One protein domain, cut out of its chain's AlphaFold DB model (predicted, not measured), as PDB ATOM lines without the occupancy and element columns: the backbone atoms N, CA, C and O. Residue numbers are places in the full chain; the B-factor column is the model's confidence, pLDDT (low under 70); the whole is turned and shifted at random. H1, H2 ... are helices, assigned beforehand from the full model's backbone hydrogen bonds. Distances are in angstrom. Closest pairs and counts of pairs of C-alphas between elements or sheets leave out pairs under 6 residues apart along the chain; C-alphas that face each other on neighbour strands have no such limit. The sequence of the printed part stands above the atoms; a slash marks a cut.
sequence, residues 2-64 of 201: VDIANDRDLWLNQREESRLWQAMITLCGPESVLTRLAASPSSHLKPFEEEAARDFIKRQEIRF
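Overview. This is residues 2 to 64 of the 201 residues of an uncharacterized protein of bioreactor metagenome (UniProt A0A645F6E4). The longest helix, H4, crosses H2 at nearly a right angle; H3 turns off sharply at the end of H2, and short H1 packs on residues 17 to 18 of H2. The printed part has 63 residues with four named helices, H1 to H4, and no named strand: all helix. It is compact, with a radius of gyration of the C-alphas of 11.2 A and spans of 33 by 24 by 19 A.

Arrangement. H4, residues 47 to 64, touches H2, residues 16 to 28, about perpendicular at 89 degrees, with residues 49 to 57 of H4 alone; the closest C-alphas, of Ala 53 and Ala 23, are 5.2 A apart. H3, residues 30 to 39, only just touches H2, with 3 pairs of C-alphas within 8 A, only at the corner and with residues 24 to 25 of H2 alone, closest at Ile 25 and Val 33, C-alphas 6.1 A apart. H1, residues 2 to 5, only just touches H2, with 3 such pairs, closest at Ile 4 and Ser 18, C-alphas 5.3 A apart. H4 is apart from H1 and H3. In H2, H3 and H4 every O i to N i+4 pair is within hydrogen-bond range; H1 is too short for one.

Along the chain. H4 runs 25.4 A to C-alpha 64 at (2.817, -50.353, 49.958), H2 18.5 A, H3 14.2 A. H1 begins at C-alpha 2, (29.363, -54.880, 42.256).

Size, cuts and confidence. The farthest C-alphas, of Ala 39 and Phe 64, are 33.8 A apart. The printed part has no cut and no long link. Residues 2 to 14 have pLDDT under 70.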
ATOM      1  N   VAL A   2      29.895 -54.383  43.544       68.12
ATOM      2  CA  VAL A   2      29.363 -54.880  42.256       68.12
ATOM      3  C   VAL A   2      28.147 -55.786  42.463       68.12
ATOM      4  O   VAL A   2      27.118 -55.532  41.867       68.12
ATOM      5  N   ASP A   3      28.192 -56.734  43.401       67.69
ATOM      6  CA  ASP A   3      27.037 -57.612  43.668       67.69
ATOM      7  C   ASP A   3      25.837 -56.915  44.334       67.69
ATOM      8  O   ASP A   3      24.745 -57.469  44.348       67.69
ATOM      9  N   ILE A   4      26.040 -55.739  44.939       65.56
ATOM     10  CA  ILE A   4      24.958 -54.932  45.529       65.56
ATOM     11  C   ILE A   4      24.307 -54.107  44.419       65.56
ATOM     12  O   ILE A   4      23.094 -54.115  44.285       65.56
ATOM     13  N   ALA A   5      25.119 -53.456  43.582       64.19
ATOM     14  CA  ALA A   5      24.649 -52.724  42.409       64.19
ATOM     15  C   ALA A   5      23.966 -53.651  41.387       64.19
ATOM     16  O   ALA A   5      22.942 -53.299  40.815       64.19
ATOM     17  N   ASN A   6      24.499 -54.864  41.216       62.69
ATOM     18  CA  ASN A   6      23.966 -55.888  40.322       62.69
ATOM     19  C   ASN A   6      22.804 -56.684  40.929       62.69
ATOM     20  O   ASN A   6      22.327 -57.611  40.268       62.69
ATOM     21  N   ASP A   7      22.324 -56.368  42.143       63.84
ATOM     22  CA  ASP A   7      21.047 -56.897  42.648       63.84
ATOM     23  C   ASP A   7      19.886 -56.249  41.872       63.84
ATOM     24  O   ASP A   7      19.130 -55.418  42.378       63.84
ATOM     25  N   ARG A   8      19.820 -56.607  40.580       58.34
ATOM     26  CA  ARG A   8      18.835 -56.209  39.567       58.34
ATOM     27  C   ARG A   8      18.573 -54.701  39.584       58.34
ATOM     28  O   ARG A   8      17.433 -54.272  39.755       58.34
ATOM     29  N   ASP A   9      19.658 -53.936  39.439       56.03
ATOM     30  CA  ASP A   9      19.688 -52.470  39.389       56.03
ATOM     31  C   ASP A   9      18.996 -51.789  40.586       56.03
ATOM     32  O   ASP A   9      18.351 -50.753  40.438       56.03
ATOM     33  N   LEU A  10      19.127 -52.373  41.785       53.00
ATOM     34  CA  LEU A  10      18.607 -51.847  43.059       53.00
ATOM     35  C   LEU A  10      17.069 -51.816  43.190       53.00
ATOM     36  O   LEU A  10      16.538 -51.228  44.133       53.00
ATOM     37  N   TRP A  11      16.323 -52.446  42.276       51.69
ATOM     38  CA  TRP A  11      14.853 -52.329  42.234       51.69
ATOM     39  C   TRP A  11      14.104 -53.564  42.728       51.69
ATOM     40  O   TRP A  11      13.031 -53.448  43.321       51.69
ATOM     41  N   LEU A  12      14.671 -54.760  42.553       56.38
ATOM     42  CA  LEU A  12      14.066 -55.997  43.055       56.38
ATOM     43  C   LEU A  12      14.598 -56.424  44.423       56.38
ATOM     44  O   LEU A  12      14.123 -57.444  44.901       56.38
ATOM     45  N   ASN A  13      15.507 -55.669  45.055       63.12
ATOM     46  CA  ASN A  13      15.830 -55.694  46.492       63.12
ATOM     47  C   ASN A  13      15.735 -57.078  47.161       63.12
ATOM     48  O   ASN A  13      14.971 -57.256  48.117       63.12
ATOM     49  N   GLN A  14      16.445 -58.075  46.628       65.75
ATOM     50  CA  GLN A  14      16.531 -59.389  47.272       65.75
ATOM     51  C   GLN A  14      17.524 -59.344  48.434       65.75
ATOM     52  O   GLN A  14      17.392 -60.097  49.398       65.75
ATOM     53  N   ARG A  15      18.496 -58.431  48.358       75.88
ATOM     54  CA  ARG A  15      19.459 -58.142  49.415       75.88
ATOM     55  C   ARG A  15      19.029 -56.922  50.214       75.88
ATOM     56  O   ARG A  15      18.689 -55.878  49.661       75.88
ATOM     57  N   GLU A  16      19.131 -57.034  51.533       81.56
ATOM     58  CA  GLU A  16      18.841 -55.931  52.451       81.56
ATOM     59  C   GLU A  16      19.726 -54.706  52.171       81.56
ATOM     60  O   GLU A  16      19.230 -53.586  52.086       81.56
ATOM     61  N   GLU A  17      21.023 -54.923  51.928       83.50
ATOM     62  CA  GLU A  17      21.979 -53.851  51.625       83.50
ATOM     63  C   GLU A  17      21.619 -53.072  50.352       83.50
ATOM     64  O   GLU A  17      21.737 -51.849  50.331       83.50
ATOM     65  N   SER A  18      21.137 -53.756  49.308       83.25
ATOM     66  CA  SER A  18      20.663 -53.109  48.075       83.25
ATOM     67  C   SER A  18      19.523 -52.141  48.379       83.25
ATOM     68  O   SER A  18      19.527 -50.997  47.926       83.25
ATOM     69  N   ARG A  19      18.579 -52.572  49.221       83.69
ATOM     70  CA  ARG A  19      17.409 -51.772  49.584       83.69
ATOM     71  C   ARG A  19      17.779 -50.517  50.362       83.69
ATOM     72  O   ARG A  19      17.197 -49.459  50.133       83.69
ATOM     73  N   LEU A  20      18.761 -50.623  51.254       90.00
ATOM     74  CA  LEU A  20      19.284 -49.478  51.993       90.00
ATOM     75  C   LEU A  20      19.946 -48.463  51.052       90.00
ATOM     76  O   LEU A  20      19.700 -47.264  51.165       90.00
ATOM     77  N   TRP A  21      20.731 -48.927  50.078       89.12
ATOM     78  CA  TRP A  21      21.327 -48.045  49.074       89.12
ATOM     79  C   TRP A  21      20.287 -47.398  48.159       89.12
ATOM     80  O   TRP A  21      20.385 -46.200  47.893       89.12
ATOM     81  N   GLN A  22      19.256 -48.137  47.750       85.69
ATOM     82  CA  GLN A  22      18.141 -47.585  46.984       85.69
ATOM     83  C   GLN A  22      17.401 -46.496  47.769       85.69
ATOM     84  O   GLN A  22      17.103 -45.431  47.229       85.69
ATOM     85  N   ALA A  23      17.166 -46.715  49.066       88.75
ATOM     86  CA  ALA A  23      16.592 -45.702  49.946       88.75
ATOM     87  C   ALA A  23      17.466 -44.440  50.004       88.75
ATOM     88  O   ALA A  23      16.946 -43.332  49.893       88.75
ATOM     89  N   MET A  24      18.792 -44.588  50.099       91.62
ATOM     90  CA  MET A  24      19.717 -43.449  50.075       91.62
ATOM     91  C   MET A  24      19.696 -42.695  48.740       91.62
ATOM     92  O   MET A  24      19.731 -41.466  48.743       91.62
ATOM     93  N   ILE A  25      19.599 -43.396  47.606       89.25
ATOM     94  CA  ILE A  25      19.458 -42.761  46.285       89.25
ATOM     95  C   ILE A  25      18.151 -41.973  46.213       89.25
ATOM     96  O   ILE A  25      18.151 -40.839  45.743       89.25
ATOM     97  N   THR A  26      17.051 -42.526  46.720       86.44
ATOM     98  CA  THR A  26      15.754 -41.839  46.727       86.44
ATOM     99  C   THR A  26      15.746 -40.623  47.656       86.44
ATOM    100  O   THR A  26      15.197 -39.583  47.300       86.44
ATOM    101  N   LEU A  27      16.366 -40.725  48.835       89.88
ATOM    102  CA  LEU A  27      16.423 -39.639  49.816       89.88
ATOM    103  C   LEU A  27      17.358 -38.501  49.397       89.88
ATOM    104  O   LEU A  27      17.045 -37.333  49.623       89.88
ATOM    105  N   CYS A  28      18.524 -38.831  48.841       91.25
ATOM    106  CA  CYS A  28      19.606 -37.867  48.626       91.25
ATOM    107  C   CYS A  28      19.872 -37.552  47.149       91.25
ATOM    108  O   CYS A  28      20.592 -36.597  46.856       91.25
ATOM    109  N   GLY A  29      19.318 -38.332  46.225       89.19
ATOM    110  CA  GLY A  29      19.638 -38.285  44.802       89.19
ATOM    111  C   GLY A  29      20.893 -39.098  44.443       89.19
ATOM    112  O   GLY A  29      21.796 -39.270  45.278       89.19
ATOM    113  N   PRO A  30      20.983 -39.597  43.197       88.75
ATOM    114  CA  PRO A  30      22.100 -40.427  42.751       88.75
ATOM    115  C   PRO A  30      23.443 -39.682  42.771       88.75
ATOM    116  O   PRO A  30      24.466 -40.278  43.103       88.75
ATOM    117  N   GLU A  31      23.465 -38.376  42.501       92.88
ATOM    118  CA  GLU A  31      24.685 -37.560  42.507       92.88
ATOM    119  C   GLU A  31      25.272 -37.409  43.918       92.88
ATOM    120  O   GLU A  31      26.493 -37.456  44.103       92.88
ATOM    121  N   SER A  32      24.415 -37.272  44.932       91.25
ATOM    122  CA  SER A  32      24.842 -37.203  46.332       91.25
ATOM    123  C   SER A  32      25.432 -38.534  46.790       91.25
ATOM    124  O   SER A  32      26.476 -38.559  47.445       91.25
ATOM    125  N   VAL A  33      24.803 -39.647  46.401       90.56
ATOM    126  CA  VAL A  33      25.305 -40.999  46.683       90.56
ATOM    127  C   VAL A  33      26.648 -41.242  45.991       90.56
ATOM    128  O   VAL A  33      27.589 -41.714  46.631       90.56
ATOM    129  N   LEU A  34      26.778 -40.844  44.722       90.50
ATOM    130  CA  LEU A  34      28.039 -40.911  43.986       90.50
ATOM    131  C   LEU A  34      29.133 -40.093  44.680       90.50
ATOM    132  O   LEU A  34      30.242 -40.586  44.875       90.50
ATOM    133  N   THR A  35      28.819 -38.868  45.104       93.00
ATOM    134  CA  THR A  35      29.763 -37.992  45.812       93.00
ATOM    135  C   THR A  35      30.203 -38.609  47.138       93.00
ATOM    136  O   THR A  35      31.395 -38.618  47.454       93.00
ATOM    137  N   ARG A  36      29.265 -39.194  47.896       92.50
ATOM    138  CA  ARG A  36      29.579 -39.932  49.124       92.50
ATOM    139  C   ARG A  36      30.544 -41.083  48.843       92.50
ATOM    140  O   ARG A  36      31.475 -41.280  49.621       92.50
ATOM    141  N   LEU A  37      30.324 -41.842  47.769       90.25
ATOM    142  CA  LEU A  37      31.147 -43.002  47.422       90.25
ATOM    143  C   LEU A  37      32.525 -42.584  46.899       90.25
ATOM    144  O   LEU A  37      33.516 -43.240  47.201       90.25
ATOM    145  N   ALA A  38      32.614 -41.464  46.182       92.00
ATOM    146  CA  ALA A  38      33.886 -40.895  45.750       92.00
ATOM    147  C   ALA A  38      34.730 -40.406  46.943       92.00
ATOM    148  O   ALA A  38      35.936 -40.639  46.983       92.00
ATOM    149  N   ALA A  39      34.099 -39.766  47.934       91.94
ATOM    150  CA  ALA A  39      34.774 -39.294  49.144       91.94
ATOM    151  C   ALA A  39      35.096 -40.428  50.137       91.94
ATOM    152  O   ALA A  39      36.080 -40.359  50.872       91.94
ATOM    153  N   SER A  40      34.264 -41.469  50.185       88.56
ATOM    154  CA  SER A  40      34.449 -42.648  51.027       88.56
ATOM    155  C   SER A  40      33.978 -43.899  50.274       88.56
ATOM    156  O   SER A  40      32.782 -44.211  50.310       88.56
ATOM    157  N   PRO A  41      34.896 -44.648  49.629       86.25
ATOM    158  CA  PRO A  41      34.570 -45.764  48.732       86.25
ATOM    159  C   PRO A  41      34.191 -47.054  49.479       86.25
ATOM    160  O   PRO A  41      34.526 -48.161  49.064       86.25
ATOM    161  N   SER A  42      33.493 -46.923  50.605       87.62
ATOM    162  CA  SER A  42      32.947 -48.041  51.368       87.62
ATOM    163  C   SER A  42      31.486 -48.272  50.996       87.62
ATOM    164  O   SER A  42      30.696 -47.330  50.957       87.62
ATOM    165  N   SER A  43      31.117 -49.539  50.797       83.69
ATOM    166  CA  SER A  43      29.725 -49.969  50.610       83.69
ATOM    167  C   SER A  43      28.921 -50.030  51.910       83.69
ATOM    168  O   SER A  43      27.714 -50.238  51.856       83.69
ATOM    169  N   HIS A  44      29.566 -49.864  53.066       89.75
ATOM    170  CA  HIS A  44      28.879 -49.852  54.353       89.75
ATOM    171  C   HIS A  44      28.330 -48.459  54.628       89.75
ATOM    172  O   HIS A  44      29.077 -47.473  54.608       89.75
ATOM    173  N   LEU A  45      27.033 -48.381  54.898       90.56
ATOM    174  CA  LEU A  45      26.416 -47.157  55.383       90.56
ATOM    175  C   LEU A  45      26.957 -46.827  56.779       90.56
ATOM    176  O   LEU A  45      27.220 -47.706  57.598       90.56
ATOM    177  N   LYS A  46      27.166 -45.540  57.044       92.88
ATOM    178  CA  LYS A  46      27.410 -45.052  58.400       92.88
ATOM    179  C   LYS A  46      26.131 -45.244  59.224       92.88
ATOM    180  O   LYS A  46      25.047 -45.195  58.644       92.88
ATOM    181  N   PRO A  47      26.218 -45.351  60.561       94.69
ATOM    182  CA  PRO A  47      25.047 -45.619  61.398       94.69
ATOM    183  C   PRO A  47      23.854 -44.683  61.143       94.69
ATOM    184  O   PRO A  47      22.727 -45.146  61.040       94.69
ATOM    185  N   PHE A  48      24.102 -43.383  60.950       93.62
ATOM    186  CA  PHE A  48      23.036 -42.412  60.667       93.62
ATOM    187  C   PHE A  48      22.444 -42.540  59.249       93.62
ATOM    188  O   PHE A  48      21.276 -42.226  59.046       93.62
ATOM    189  N   GLU A  49      23.237 -42.973  58.261       94.75
ATOM    190  CA  GLU A  49      22.760 -43.220  56.892       94.75
ATOM    191  C   GLU A  49      21.874 -44.465  56.879       94.75
ATOM    192  O   GLU A  49      20.808 -44.472  56.274       94.75
ATOM    193  N   GLU A  50      22.301 -45.507  57.596       94.94
ATOM    194  CA  GLU A  50      21.534 -46.735  57.750       94.94
ATOM    195  C   GLU A  50      20.210 -46.482  58.479       94.94
ATOM    196  O   GLU A  50      19.165 -46.926  58.011       94.94
ATOM    197  N   GLU A  51      20.229 -45.735  59.585       96.19
ATOM    198  CA  GLU A  51      19.018 -45.375  60.329       96.19
ATOM    199  C   GLU A  51      18.017 -44.614  59.447       96.19
ATOM    200  O   GLU A  51      16.844 -44.992  59.375       96.19
ATOM    201  N   ALA A  52      18.479 -43.597  58.713       95.25
ATOM    202  CA  ALA A  52      17.636 -42.830  57.799       95.25
ATOM    203  C   ALA A  52      17.070 -43.695  56.657       95.25
ATOM    204  O   ALA A  52      15.882 -43.601  56.334       95.25
ATOM    205  N   ALA A  53      17.895 -44.568  56.071       93.75
ATOM    206  CA  ALA A  53      17.471 -45.502  55.033       93.75
ATOM    207  C   ALA A  53      16.412 -46.489  55.549       93.75
ATOM    208  O   ALA A  53      15.407 -46.729  54.878       93.75
ATOM    209  N   ARG A  54      16.593 -47.029  56.762       94.50
ATOM    210  CA  ARG A  54      15.638 -47.945  57.402       94.50
ATOM    211  C   ARG A  54      14.308 -47.268  57.710       94.50
ATOM    212  O   ARG A  54      13.263 -47.856  57.437       94.50
ATOM    213  N   ASP A  55      14.330 -46.045  58.239       95.00
ATOM    214  CA  ASP A  55      13.102 -45.281  58.480       95.00
ATOM    215  C   ASP A  55      12.333 -45.025  57.176       95.00
ATOM    216  O   ASP A  55      11.120 -45.245  57.105       95.00
ATOM    217  N   PHE A  56      13.040 -44.631  56.112       92.38
ATOM    218  CA  PHE A  56      12.433 -44.466  54.795       92.38
ATOM    219  C   PHE A  56      11.794 -45.764  54.291       92.38
ATOM    220  O   PHE A  56      10.629 -45.743  53.892       92.38
ATOM    221  N   ILE A  57      12.518 -46.888  54.349       89.81
ATOM    222  CA  ILE A  57      12.004 -48.197  53.923       89.81
ATOM    223  C   ILE A  57      10.742 -48.550  54.701       89.81
ATOM    224  O   ILE A  57       9.743 -48.922  54.095       89.81
ATOM    225  N   LYS A  58      10.750 -48.374  56.024       91.88
ATOM    226  CA  LYS A  58       9.591 -48.667  56.870       91.88
ATOM    227  C   LYS A  58       8.372 -47.834  56.467       91.88
ATOM    228  O   LYS A  58       7.266 -48.359  56.370       91.88
ATOM    229  N   ARG A  59       8.555 -46.536  56.202       91.94
ATOM    230  CA  ARG A  59       7.469 -45.665  55.718       91.94
ATOM    231  C   ARG A  59       6.970 -46.085  54.335       91.94
ATOM    232  O   ARG A  59       5.762 -46.101  54.115       91.94
ATOM    233  N   GLN A  60       7.875 -46.463  53.434       90.06
ATOM    234  CA  GLN A  60       7.523 -46.990  52.116       90.06
ATOM    235  C   GLN A  60       6.719 -48.291  52.221       90.06
ATOM    236  O   GLN A  60       5.693 -48.428  51.560       90.06
ATOM    237  N   GLU A  61       7.125 -49.219  53.088       88.88
ATOM    238  CA  GLU A  61       6.406 -50.475  53.326       88.88
ATOM    239  C   GLU A  61       4.984 -50.232  53.816       88.88
ATOM    240  O   GLU A  61       4.051 -50.810  53.267       88.88
ATOM    241  N   ILE A  62       4.794 -49.304  54.758       91.88
ATOM    242  CA  ILE A  62       3.458 -48.922  55.234       91.88
ATOM    243  C   ILE A  62       2.585 -48.409  54.076       91.88
ATOM    244  O   ILE A  62       1.409 -48.769  53.971       91.88
ATOM    245  N   ARG A  63       3.142 -47.586  53.176       92.19
ATOM    246  CA  ARG A  63       2.415 -47.110  51.986       92.19
ATOM    247  C   ARG A  63       2.102 -48.251  51.019       92.19
ATOM    248  O   ARG A  63       0.994 -48.299  50.487       92.19
ATOM    249  N   PHE A  64       3.024 -49.193  50.826       90.69
ATOM    250  CA  PHE A  64       2.817 -50.353  49.958       90.69
ATOM    251  C   PHE A  64       1.751 -51.288  50.515       90.69
ATOM    252  O   PHE A  64       0.876 -51.707  49.767       90.69
TER     253      PHE A  64